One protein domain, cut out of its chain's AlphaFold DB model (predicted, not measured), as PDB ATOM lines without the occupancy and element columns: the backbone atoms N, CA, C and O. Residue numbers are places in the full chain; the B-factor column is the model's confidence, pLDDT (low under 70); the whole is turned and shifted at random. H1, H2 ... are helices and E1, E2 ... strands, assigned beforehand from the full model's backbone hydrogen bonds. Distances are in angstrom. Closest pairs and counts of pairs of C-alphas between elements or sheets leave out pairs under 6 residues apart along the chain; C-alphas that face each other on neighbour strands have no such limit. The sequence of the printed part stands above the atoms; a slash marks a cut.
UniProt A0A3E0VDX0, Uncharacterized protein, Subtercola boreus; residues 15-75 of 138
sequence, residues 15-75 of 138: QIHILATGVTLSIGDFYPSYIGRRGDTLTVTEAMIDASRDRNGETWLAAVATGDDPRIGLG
ATOM      1  N   GLN A  15     139.444  95.159 209.327       95.56
ATOM      2  CA  GLN A  15     139.936  96.007 210.407       95.56
ATOM      3  C   GLN A  15     140.731  97.175 209.849       95.56
ATOM      4  O   GLN A  15     141.436  97.034 208.849       95.56
ATOM      5  N   ILE A  16     140.645  98.308 210.531       95.19
ATOM      6  CA  ILE A  16     141.552  99.440 210.363       95.19
ATOM      7  C   ILE A  16     142.132  99.807 211.723       95.19
ATOM      8  O   ILE A  16     141.473  99.645 212.752       95.19
ATOM      9  N   HIS A  17     143.345 100.336 211.734       95.81
ATOM     10  CA  HIS A  17     143.995 100.802 212.948       95.81
ATOM     11  C   HIS A  17     144.418 102.257 212.831       95.81
ATOM     12  O   HIS A  17     144.748 102.750 211.753       95.81
ATOM     13  N   ILE A  18     144.425 102.949 213.964       95.12
ATOM     14  CA  ILE A  18     144.705 104.377 214.034       95.12
ATOM     15  C   ILE A  18     146.155 104.596 214.472       95.12
ATOM     16  O   ILE A  18     146.584 104.147 215.535       95.12
ATOM     17  N   LEU A  19     146.921 105.313 213.651       93.00
ATOM     18  CA  LEU A  19     148.330 105.642 213.875       93.00
ATOM     19  C   LEU A  19     148.523 107.049 214.459       93.00
ATOM     20  O   LEU A  19     149.587 107.325 215.015       93.00
ATOM     21  N   ALA A  20     147.517 107.922 214.388       91.19
ATOM     22  CA  ALA A  20     147.573 109.271 214.946       91.19
ATOM     23  C   ALA A  20     146.379 109.559 215.867       91.19
ATOM     24  O   ALA A  20     145.243 109.223 215.557       91.19
ATOM     25  N   THR A  21     146.628 110.217 216.997       89.25
ATOM     26  CA  THR A  21     145.560 110.660 217.904       89.25
ATOM     27  C   THR A  21     144.844 111.893 217.352       89.25
ATOM     28  O   THR A  21     145.484 112.787 216.805       89.25
ATOM     29  N   GLY A  22     143.519 111.954 217.514       88.25
ATOM     30  CA  GLY A  22     142.683 113.083 217.084       88.25
ATOM     31  C   GLY A  22     142.104 112.937 215.675       88.25
ATOM     32  O   GLY A  22     141.521 113.884 215.147       88.25
ATOM     33  N   VAL A  23     142.242 111.762 215.055       89.00
ATOM     34  CA  VAL A  23     141.643 111.474 213.746       89.00
ATOM     35  C   VAL A  23     140.128 111.394 213.901       89.00
ATOM     36  O   VAL A  23     139.627 110.559 214.643       89.00
ATOM     37  N   THR A  24     139.389 112.259 213.210       90.94
ATOM     38  CA  THR A  24     137.921 112.233 213.235       90.94
ATOM     39  C   THR A  24     137.401 111.392 212.076       90.94
ATOM     40  O   THR A  24     137.701 111.688 210.921       90.94
ATOM     41  N   LEU A  25     136.630 110.353 212.387       88.69
ATOM     42  CA  LEU A  25     136.062 109.408 211.430       88.69
ATOM     43  C   LEU A  25     134.539 109.492 211.443       88.69
ATOM     44  O   LEU A  25     133.921 109.440 212.507       88.69
ATOM     45  N   SER A  26     133.932 109.557 210.264       86.69
ATOM     46  CA  SER A  26     132.488 109.358 210.104       86.69
ATOM     47  C   SER A  26     132.189 107.858 210.161       86.69
ATOM     48  O   SER A  26     132.695 107.118 209.318       86.69
ATOM     49  N   ILE A  27     131.409 107.403 211.152       83.88
ATOM     50  CA  ILE A  27     131.181 105.964 211.404       83.88
ATOM     51  C   ILE A  27     129.707 105.518 211.361       83.88
ATOM     52  O   ILE A  27     129.415 104.372 211.694       83.88
ATOM     53  N   GLY A  28     128.773 106.382 210.957       77.88
ATOM     54  CA  GLY A  28     127.360 106.017 210.803       77.88
ATOM     55  C   GLY A  28     126.467 107.168 210.331       77.88
ATOM     56  O   GLY A  28     126.930 108.300 210.174       77.88
ATOM     57  N   ASP A  29     125.182 106.869 210.133       63.03
ATOM     58  CA  ASP A  29     124.171 107.847 209.721       63.03
ATOM     59  C   ASP A  29     123.796 108.800 210.869       63.03
ATOM     60  O   ASP A  29     123.723 108.402 212.032       63.03
ATOM     61  N   PHE A  30     123.541 110.073 210.537       58.38
ATOM     62  CA  PHE A  30     123.218 111.158 211.482       58.38
ATOM     63  C   PHE A  30     124.308 111.474 212.534       58.38
ATOM     64  O   PHE A  30     124.016 111.719 213.703       58.38
ATOM     65  N   TYR A  31     125.565 111.573 212.091       57.91
ATOM     66  CA  TYR A  31     126.693 112.179 212.826       57.91
ATOM     67  C   TYR A  31     127.238 111.484 214.098       57.91
ATOM     68  O   TYR A  31     127.710 112.189 214.996       57.91
ATOM     69  N   PRO A  32     127.330 110.148 214.225       73.44
ATOM     70  CA  PRO A  32     128.338 109.591 215.116       73.44
ATOM     71  C   PRO A  32     129.715 109.794 214.465       73.44
ATOM     72  O   PRO A  32     130.142 109.040 213.589       73.44
ATOM     73  N   SER A  33     130.409 110.858 214.868       83.88
ATOM     74  CA  SER A  33     131.839 111.002 214.611       83.88
ATOM     75  C   SER A  33     132.616 110.280 215.702       83.88
ATOM     76  O   SER A  33     132.375 110.500 216.891       83.88
ATOM     77  N   TYR A  34     133.582 109.464 215.312       89.19
ATOM     78  CA  TYR A  34     134.525 108.853 216.229       89.19
ATOM     79  C   TYR A  34     135.844 109.614 216.204       89.19
ATOM     80  O   TYR A  34     136.419 109.830 215.140       89.19
ATOM     81  N   ILE A  35     136.330 110.019 217.377       91.75
ATOM     82  CA  ILE A  35     137.663 110.609 217.520       91.75
ATOM     83  C   ILE A  35     138.624 109.477 217.883       91.75
ATOM     84  O   ILE A  35     138.702 109.065 219.041       91.75
ATOM     85  N   GLY A  36     139.336 108.983 216.876       90.00
ATOM     86  CA  GLY A  36     140.327 107.929 217.007       90.00
ATOM     87  C   GLY A  36     141.568 108.380 217.766       90.00
ATOM     88  O   GLY A  36     142.051 109.511 217.634       90.00
ATOM     89  N   ARG A  37     142.098 107.463 218.566       91.62
ATOM     90  CA  ARG A  37     143.364 107.581 219.283       91.62
ATOM     91  C   ARG A  37     144.361 106.614 218.672       91.62
ATOM     92  O   ARG A  37     143.995 105.536 218.208       91.62
ATOM     93  N   ARG A  38     145.644 106.979 218.684       92.62
ATOM     94  CA  ARG A  38     146.694 106.044 218.274       92.62
ATOM     95  C   ARG A  38     146.572 104.751 219.089       92.62
ATOM     96  O   ARG A  38     146.415 104.822 220.304       92.62
ATOM     97  N   GLY A  39     146.669 103.601 218.430       92.19
ATOM     98  CA  GLY A  39     146.497 102.288 219.063       92.19
ATOM     99  C   GLY A  39     145.104 101.691 218.889       92.19
ATOM    100  O   GLY A  39     144.954 100.476 219.013       92.19
ATOM    101  N   ASP A  40     144.098 102.507 218.567       94.75
ATOM    102  CA  ASP A  40     142.745 102.007 218.352       94.75
ATOM    103  C   ASP A  40     142.695 101.099 217.117       94.75
ATOM    104  O   ASP A  40     143.352 101.347 216.103       94.75
ATOM    105  N   THR A  41     141.890 100.043 217.211       95.81
ATOM    106  CA  THR A  41     141.526  99.171 216.091       95.81
ATOM    107  C   THR A  41     140.010  99.165 215.970       95.81
ATOM    108  O   THR A  41     139.309  98.928 216.953       95.81
ATOM    109  N   LEU A  42     139.509  99.421 214.767       94.19
ATOM    110  CA  LEU A  42     138.087  99.461 214.457       94.19
ATOM    111  C   LEU A  42     137.750  98.360 213.460       94.19
ATOM    112  O   LEU A  42     138.462  98.167 212.475       94.19
ATOM    113  N   THR A  43     136.631  97.681 213.690       95.44
ATOM    114  CA  THR A  43     136.025  96.809 212.684       95.44
ATOM    115  C   THR A  43     135.157  97.659 211.768       95.44
ATOM    116  O   THR A  43     134.249  98.353 212.231       95.44
ATOM    117  N   VAL A  44     135.421  97.593 210.469       93.19
ATOM    118  CA  VAL A  44     134.638  98.275 209.446       93.19
ATOM    119  C   VAL A  44     133.257  97.632 209.378       93.19
ATOM    120  O   VAL A  44     133.124  96.420 209.217       93.19
ATOM    121  N   THR A  45     132.215  98.442 209.510       92.44
ATOM    122  CA  THR A  45     130.819  98.014 209.373       92.44
ATOM    123  C   THR A  45     130.245  98.518 208.053       92.44
ATOM    124  O   THR A  45     130.795  99.425 207.431       92.44
ATOM    125  N   GLU A  46     129.115  97.956 207.626       91.31
ATOM    126  CA  GLU A  46     128.384  98.460 206.456       91.31
ATOM    127  C   GLU A  46     127.970  99.927 206.649       91.31
ATOM    128  O   GLU A  46     128.276 100.765 205.807       91.31
ATOM    129  N   ALA A  47     127.445 100.272 207.830       88.81
ATOM    130  CA  ALA A  47     127.104 101.651 208.184       88.81
ATOM    131  C   ALA A  47     128.305 102.612 208.120       88.81
ATOM    132  O   ALA A  47     128.148 103.771 207.747       88.81
ATOM    133  N   MET A  48     129.514 102.152 208.460       90.38
ATOM    134  CA  MET A  48     130.730 102.959 208.327       90.38
ATOM    135  C   MET A  48     131.093 103.183 206.856       90.38
ATOM    136  O   MET A  48     131.486 104.288 206.490       90.38
ATOM    137  N   ILE A  49     130.951 102.160 206.009       90.06
ATOM    138  CA  ILE A  49     131.169 102.293 204.564       90.06
ATOM    139  C   ILE A  49     130.168 103.284 203.976       90.06
ATOM    140  O   ILE A  49     130.573 104.168 203.228       90.06
ATOM    141  N   ASP A  50     128.897 103.202 204.343       88.94
ATOM    142  CA  ASP A  50     127.885 104.118 203.821       88.94
ATOM    143  C   ASP A  50     128.108 105.552 204.314       88.94
ATOM    144  O   ASP A  50     128.168 106.476 203.502       88.94
ATOM    145  N   ALA A  51     128.391 105.734 205.606       88.25
ATOM    146  CA  ALA A  51     128.693 107.040 206.197       88.25
ATOM    147  C   ALA A  51     130.023 107.653 205.724       88.25
ATOM    148  O   ALA A  51     130.260 108.851 205.899       88.25
ATOM    149  N   SER A  52     130.918 106.842 205.158       88.56
ATOM    150  CA  SER A  52     132.191 107.312 204.610       88.56
ATOM    151  C   SER A  52     132.062 107.968 203.237       88.56
ATOM    152  O   SER A  52     133.023 108.606 202.801       88.56
ATOM    153  N   ARG A  53     130.923 107.786 202.554       88.62
ATOM    154  CA  ARG A  53     130.694 108.293 201.201       88.62
ATOM    155  C   ARG A  53     130.378 109.783 201.225       88.62
ATOM    156  O   ARG A  53     129.526 110.243 201.980       88.62
ATOM    157  N   ASP A  54     131.039 110.537 200.359       87.00
ATOM    158  CA  ASP A  54     130.724 111.935 200.109       87.00
ATOM    159  C   ASP A  54     129.575 112.082 199.089       87.00
ATOM    160  O   ASP A  54     129.011 111.111 198.579       87.00
ATOM    161  N   ARG A  55     129.233 113.330 198.748       85.88
ATOM    162  CA  ARG A  55     128.187 113.640 197.754       85.88
ATOM    163  C   ARG A  55     128.483 113.121 196.339       85.88
ATOM    164  O   ARG A  55     127.570 113.071 195.522       85.88
ATOM    165  N   ASN A  56     129.739 112.802 196.039       87.88
ATOM    166  CA  ASN A  56     130.185 112.263 194.759       87.88
ATOM    167  C   ASN A  56     130.250 110.723 194.785       87.88
ATOM    168  O   ASN A  56     130.550 110.105 193.765       87.88
ATOM    169  N   GLY A  57     129.958 110.099 195.932       83.94
ATOM    170  CA  GLY A  57     130.062 108.660 196.150       83.94
ATOM    171  C   GLY A  57     131.482 108.177 196.464       83.94
ATOM    172  O   GLY A  57     131.686 106.963 196.561       83.94
ATOM    173  N   GLU A  58     132.445 109.088 196.638       85.50
ATOM    174  CA  GLU A  58     133.822 108.774 197.017       85.50
ATOM    175  C   GLU A  58     133.911 108.493 198.516       85.50
ATOM    176  O   GLU A  58     133.224 109.119 199.315       85.50
ATOM    177  N   THR A  59     134.763 107.547 198.916       89.19
ATOM    178  CA  THR A  59     134.918 107.141 200.319       89.19
ATOM    179  C   THR A  59     136.333 107.389 200.817       89.19
ATOM    180  O   THR A  59     137.305 107.028 200.152       89.19
ATOM    181  N   TRP A  60     136.465 107.922 202.036       87.75
ATOM    182  CA  TRP A  60     137.768 108.044 202.702       87.75
ATOM    183  C   TRP A  60     138.432 106.681 202.959       87.75
ATOM    184  O   TRP A  60     139.656 106.599 203.047       87.75
ATOM    185  N   LEU A  61     137.656 105.591 203.004       90.62
ATOM    186  CA  LEU A  61     138.178 104.227 203.125       90.62
ATOM    187  C   LEU A  61     139.019 103.818 201.910       90.62
ATOM    188  O   LEU A  61     139.901 102.973 202.044       90.62
ATOM    189  N   ALA A  62     138.808 104.431 200.739       89.06
ATOM    190  CA  ALA A  62     139.652 104.183 199.573       89.06
ATOM    191  C   ALA A  62     141.107 104.598 199.837       89.06
ATOM    192  O   ALA A  62     142.012 103.829 199.524       89.06
ATOM    193  N   ALA A  63     141.317 105.749 200.488       87.06
ATOM    194  CA  ALA A  63     142.647 106.242 200.853       87.06
ATOM    195  C   ALA A  63     143.343 105.339 201.889       87.06
ATOM    196  O   ALA A  63     144.562 105.195 201.879       87.06
ATOM    197  N   VAL A  64     142.573 104.686 202.767       90.00
ATOM    198  CA  VAL A  64     143.111 103.684 203.702       90.00
ATOM    199  C   VAL A  64     143.534 102.418 202.960       90.00
ATOM    200  O   VAL A  64     144.596 101.864 203.233       90.00
ATOM    201  N   ALA A  65     142.730 101.967 201.996       88.75
ATOM    202  CA  ALA A  65     143.020 100.771 201.210       88.75
ATOM    203  C   ALA A  65     144.254 100.923 200.305       88.75
ATOM    204  O   ALA A  65     144.951  99.939 200.049       88.75
ATOM    205  N   THR A  66     144.523 102.135 199.818       87.06
ATOM    206  CA  THR A  66     145.722 102.460 199.032       87.06
ATOM    207  C   THR A  66     146.932 102.805 199.899       87.06
ATOM    208  O   THR A  66     148.058 102.749 199.407       87.06
ATOM    209  N   GLY A  67     146.723 103.096 201.189       86.00
ATOM    210  CA  GLY A  67     147.769 103.546 202.107       86.00
ATOM    211  C   GLY A  67     148.154 105.017 201.925       86.00
ATOM    212  O   GLY A  67     149.234 105.419 202.353       86.00
ATOM    213  N   ASP A  68     147.291 105.816 201.294       88.19
ATOM    214  CA  ASP A  68     147.526 107.241 201.044       88.19
ATOM    215  C   ASP A  68     147.342 108.099 202.310       88.19
ATOM    216  O   ASP A  68     147.898 109.195 202.394       88.19
ATOM    217  N   ASP A  69     146.589 107.618 203.311       88.94
ATOM    218  CA  ASP A  69     146.476 108.291 204.611       88.94
ATOM    219  C   ASP A  69     147.489 107.719 205.624       88.94
ATOM    220  O   ASP A  69     147.298 106.614 206.132       88.94
ATOM    221  N   PRO A  70     148.542 108.466 206.014       91.31
ATOM    222  CA  PRO A  70     149.556 107.970 206.946       91.31
ATOM    223  C   PRO A  70     149.051 107.834 208.393       91.31
ATOM    224  O   PRO A  70     149.789 107.386 209.273       91.31
ATOM    225  N   ARG A  71     147.821 108.271 208.684       93.06
ATOM    226  CA  ARG A  71     147.235 108.273 210.030       93.06
ATOM    227  C   ARG A  71     146.404 107.027 210.310       93.06
ATOM    228  O   ARG A  71     146.060 106.807 211.471       93.06
ATOM    229  N   ILE A  72     146.067 106.243 209.288       93.88
ATOM    230  CA  ILE A  72     145.191 105.073 209.390       93.88
ATOM    231  C   ILE A  72     145.769 103.957 208.524       93.88
ATOM    232  O   ILE A  72     146.061 104.171 207.355       93.88
ATOM    233  N   GLY A  73     145.905 102.758 209.083       93.00
ATOM    234  CA  GLY A  73     146.336 101.577 208.339       93.00
ATOM    235  C   GLY A  73     145.264 100.494 208.289       93.00
ATOM    236  O   GLY A  73     144.306 100.507 209.062       93.00
ATOM    237  N   LEU A  74     145.437  99.533 207.381       93.94
ATOM    238  CA  LEU A  74     144.593  98.343 207.280       93.94
ATOM    239  C   LEU A  74     145.070  97.254 208.257       93.94
ATOM    240  O   LEU A  74     146.268  97.087 208.484       93.94
ATOM    241  N   GLY A  75     144.131  96.483 208.798       94.31
ATOM    242  CA  GLY A  75     144.378  95.411 209.758       94.31
ATOM    243  C   GLY A  75     144.438  95.886 211.215       94.31
ATOM    244  O   GLY A  75     144.211  97.067 211.492       94.31
TER     245      GLY A  75
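What this domain is: This is residues 15 to 75 of the 138 residues of an uncharacterized protein of Subtercola boreus (UniProt A0A3E0VDX0). The short elements of this small domain stand round a ring: a three-stranded antiparallel sheet, E4, E1 and E5, then the hairpin of E2 and E3 near the Ile 18 end of E1, then H1 near the Ser 26 end of E2, then H2, which comes back to E5. The contacts round this ring are few, and the first and last printed residues come together at the sheet. The printed part has 61 residues, with two named helices and five named strands in the order E1 E2 E3 E4 H1 H2 E5; the class is mixed, helices and strands. It is compact, with a radius of gyration of the C-alphas of 10.8 A, and rounded, spanning 28 by 23 by 17 A.

How they stand to each other: In the larger sheet E1, residues 15 to 18, is the inner strand, and E4, residues 41 to 43, and E5, residues 72 to 74, are the edge strands. E4 and E1 are antiparallel at 148 degrees, with N 42 and O 16 2.8 A apart, within hydrogen-bond range. E1 and E5 are antiparallel at 154 degrees, with N 17 and O 73 2.8 A apart, within hydrogen-bond range. E2, residues 23 to 26, and E3, residues 33 to 36, form an antiparallel hairpin at 149 degrees, with N 36 and O 23 2.7 A apart, within hydrogen-bond range. The closest C-alphas of E1 and E3, those of Ile 18 and Gly 36, are 6.4 A apart, while E1 and E2 meet only through their link. H1, residues 46 to 51, is not on the larger sheet; its closest C-alpha pair with E2 is Ala 51 and Ser 26, at 5.9 A. H2, residues 60 to 66, only grazes the larger sheet, with its residues 61 to 66; its closest C-alpha pair with E5 is Val 64 and Gly 73, at 6.0 A. H1 and H2 are close but not clearly touching, with the C-alphas of Ile 49 and Leu 61 closest at 7.4 A. Their tilt is a steep 65 degrees, opposite ways. E4, H1 H2, E5 is a split strand-helix-strand unit, two strands running the same way with helices between them along the chain and E1 between them in the sheet; its crossover is right-handed. In H1 and H2 every O i to N i+4 pair is within hydrogen-bond range.

Where its parts are: E1 begins at C-alpha 15, (139.936, 96.007, 210.407), and measures 10.3 A; E4 measures 6.9 A and E5 7.1 A. E5 ends at C-alpha 74, (144.593, 98.343, 207.280). E2 measures 10.1 A and E3 9.3 A. H1 measures 8.6 A, and H2, 10.4 A, begins at C-alpha 60, (137.768, 108.044, 202.702).

The domain as a whole: The two C-alphas farthest apart, those of Gly 39 and Asn 56, are 30.9 A apart, while those of Gln 15 and Gly 75 are 4.5 A apart. The printed part has no cut and no long link. Its mean pLDDT is 88.3, and residues 29 to 31 are under 70.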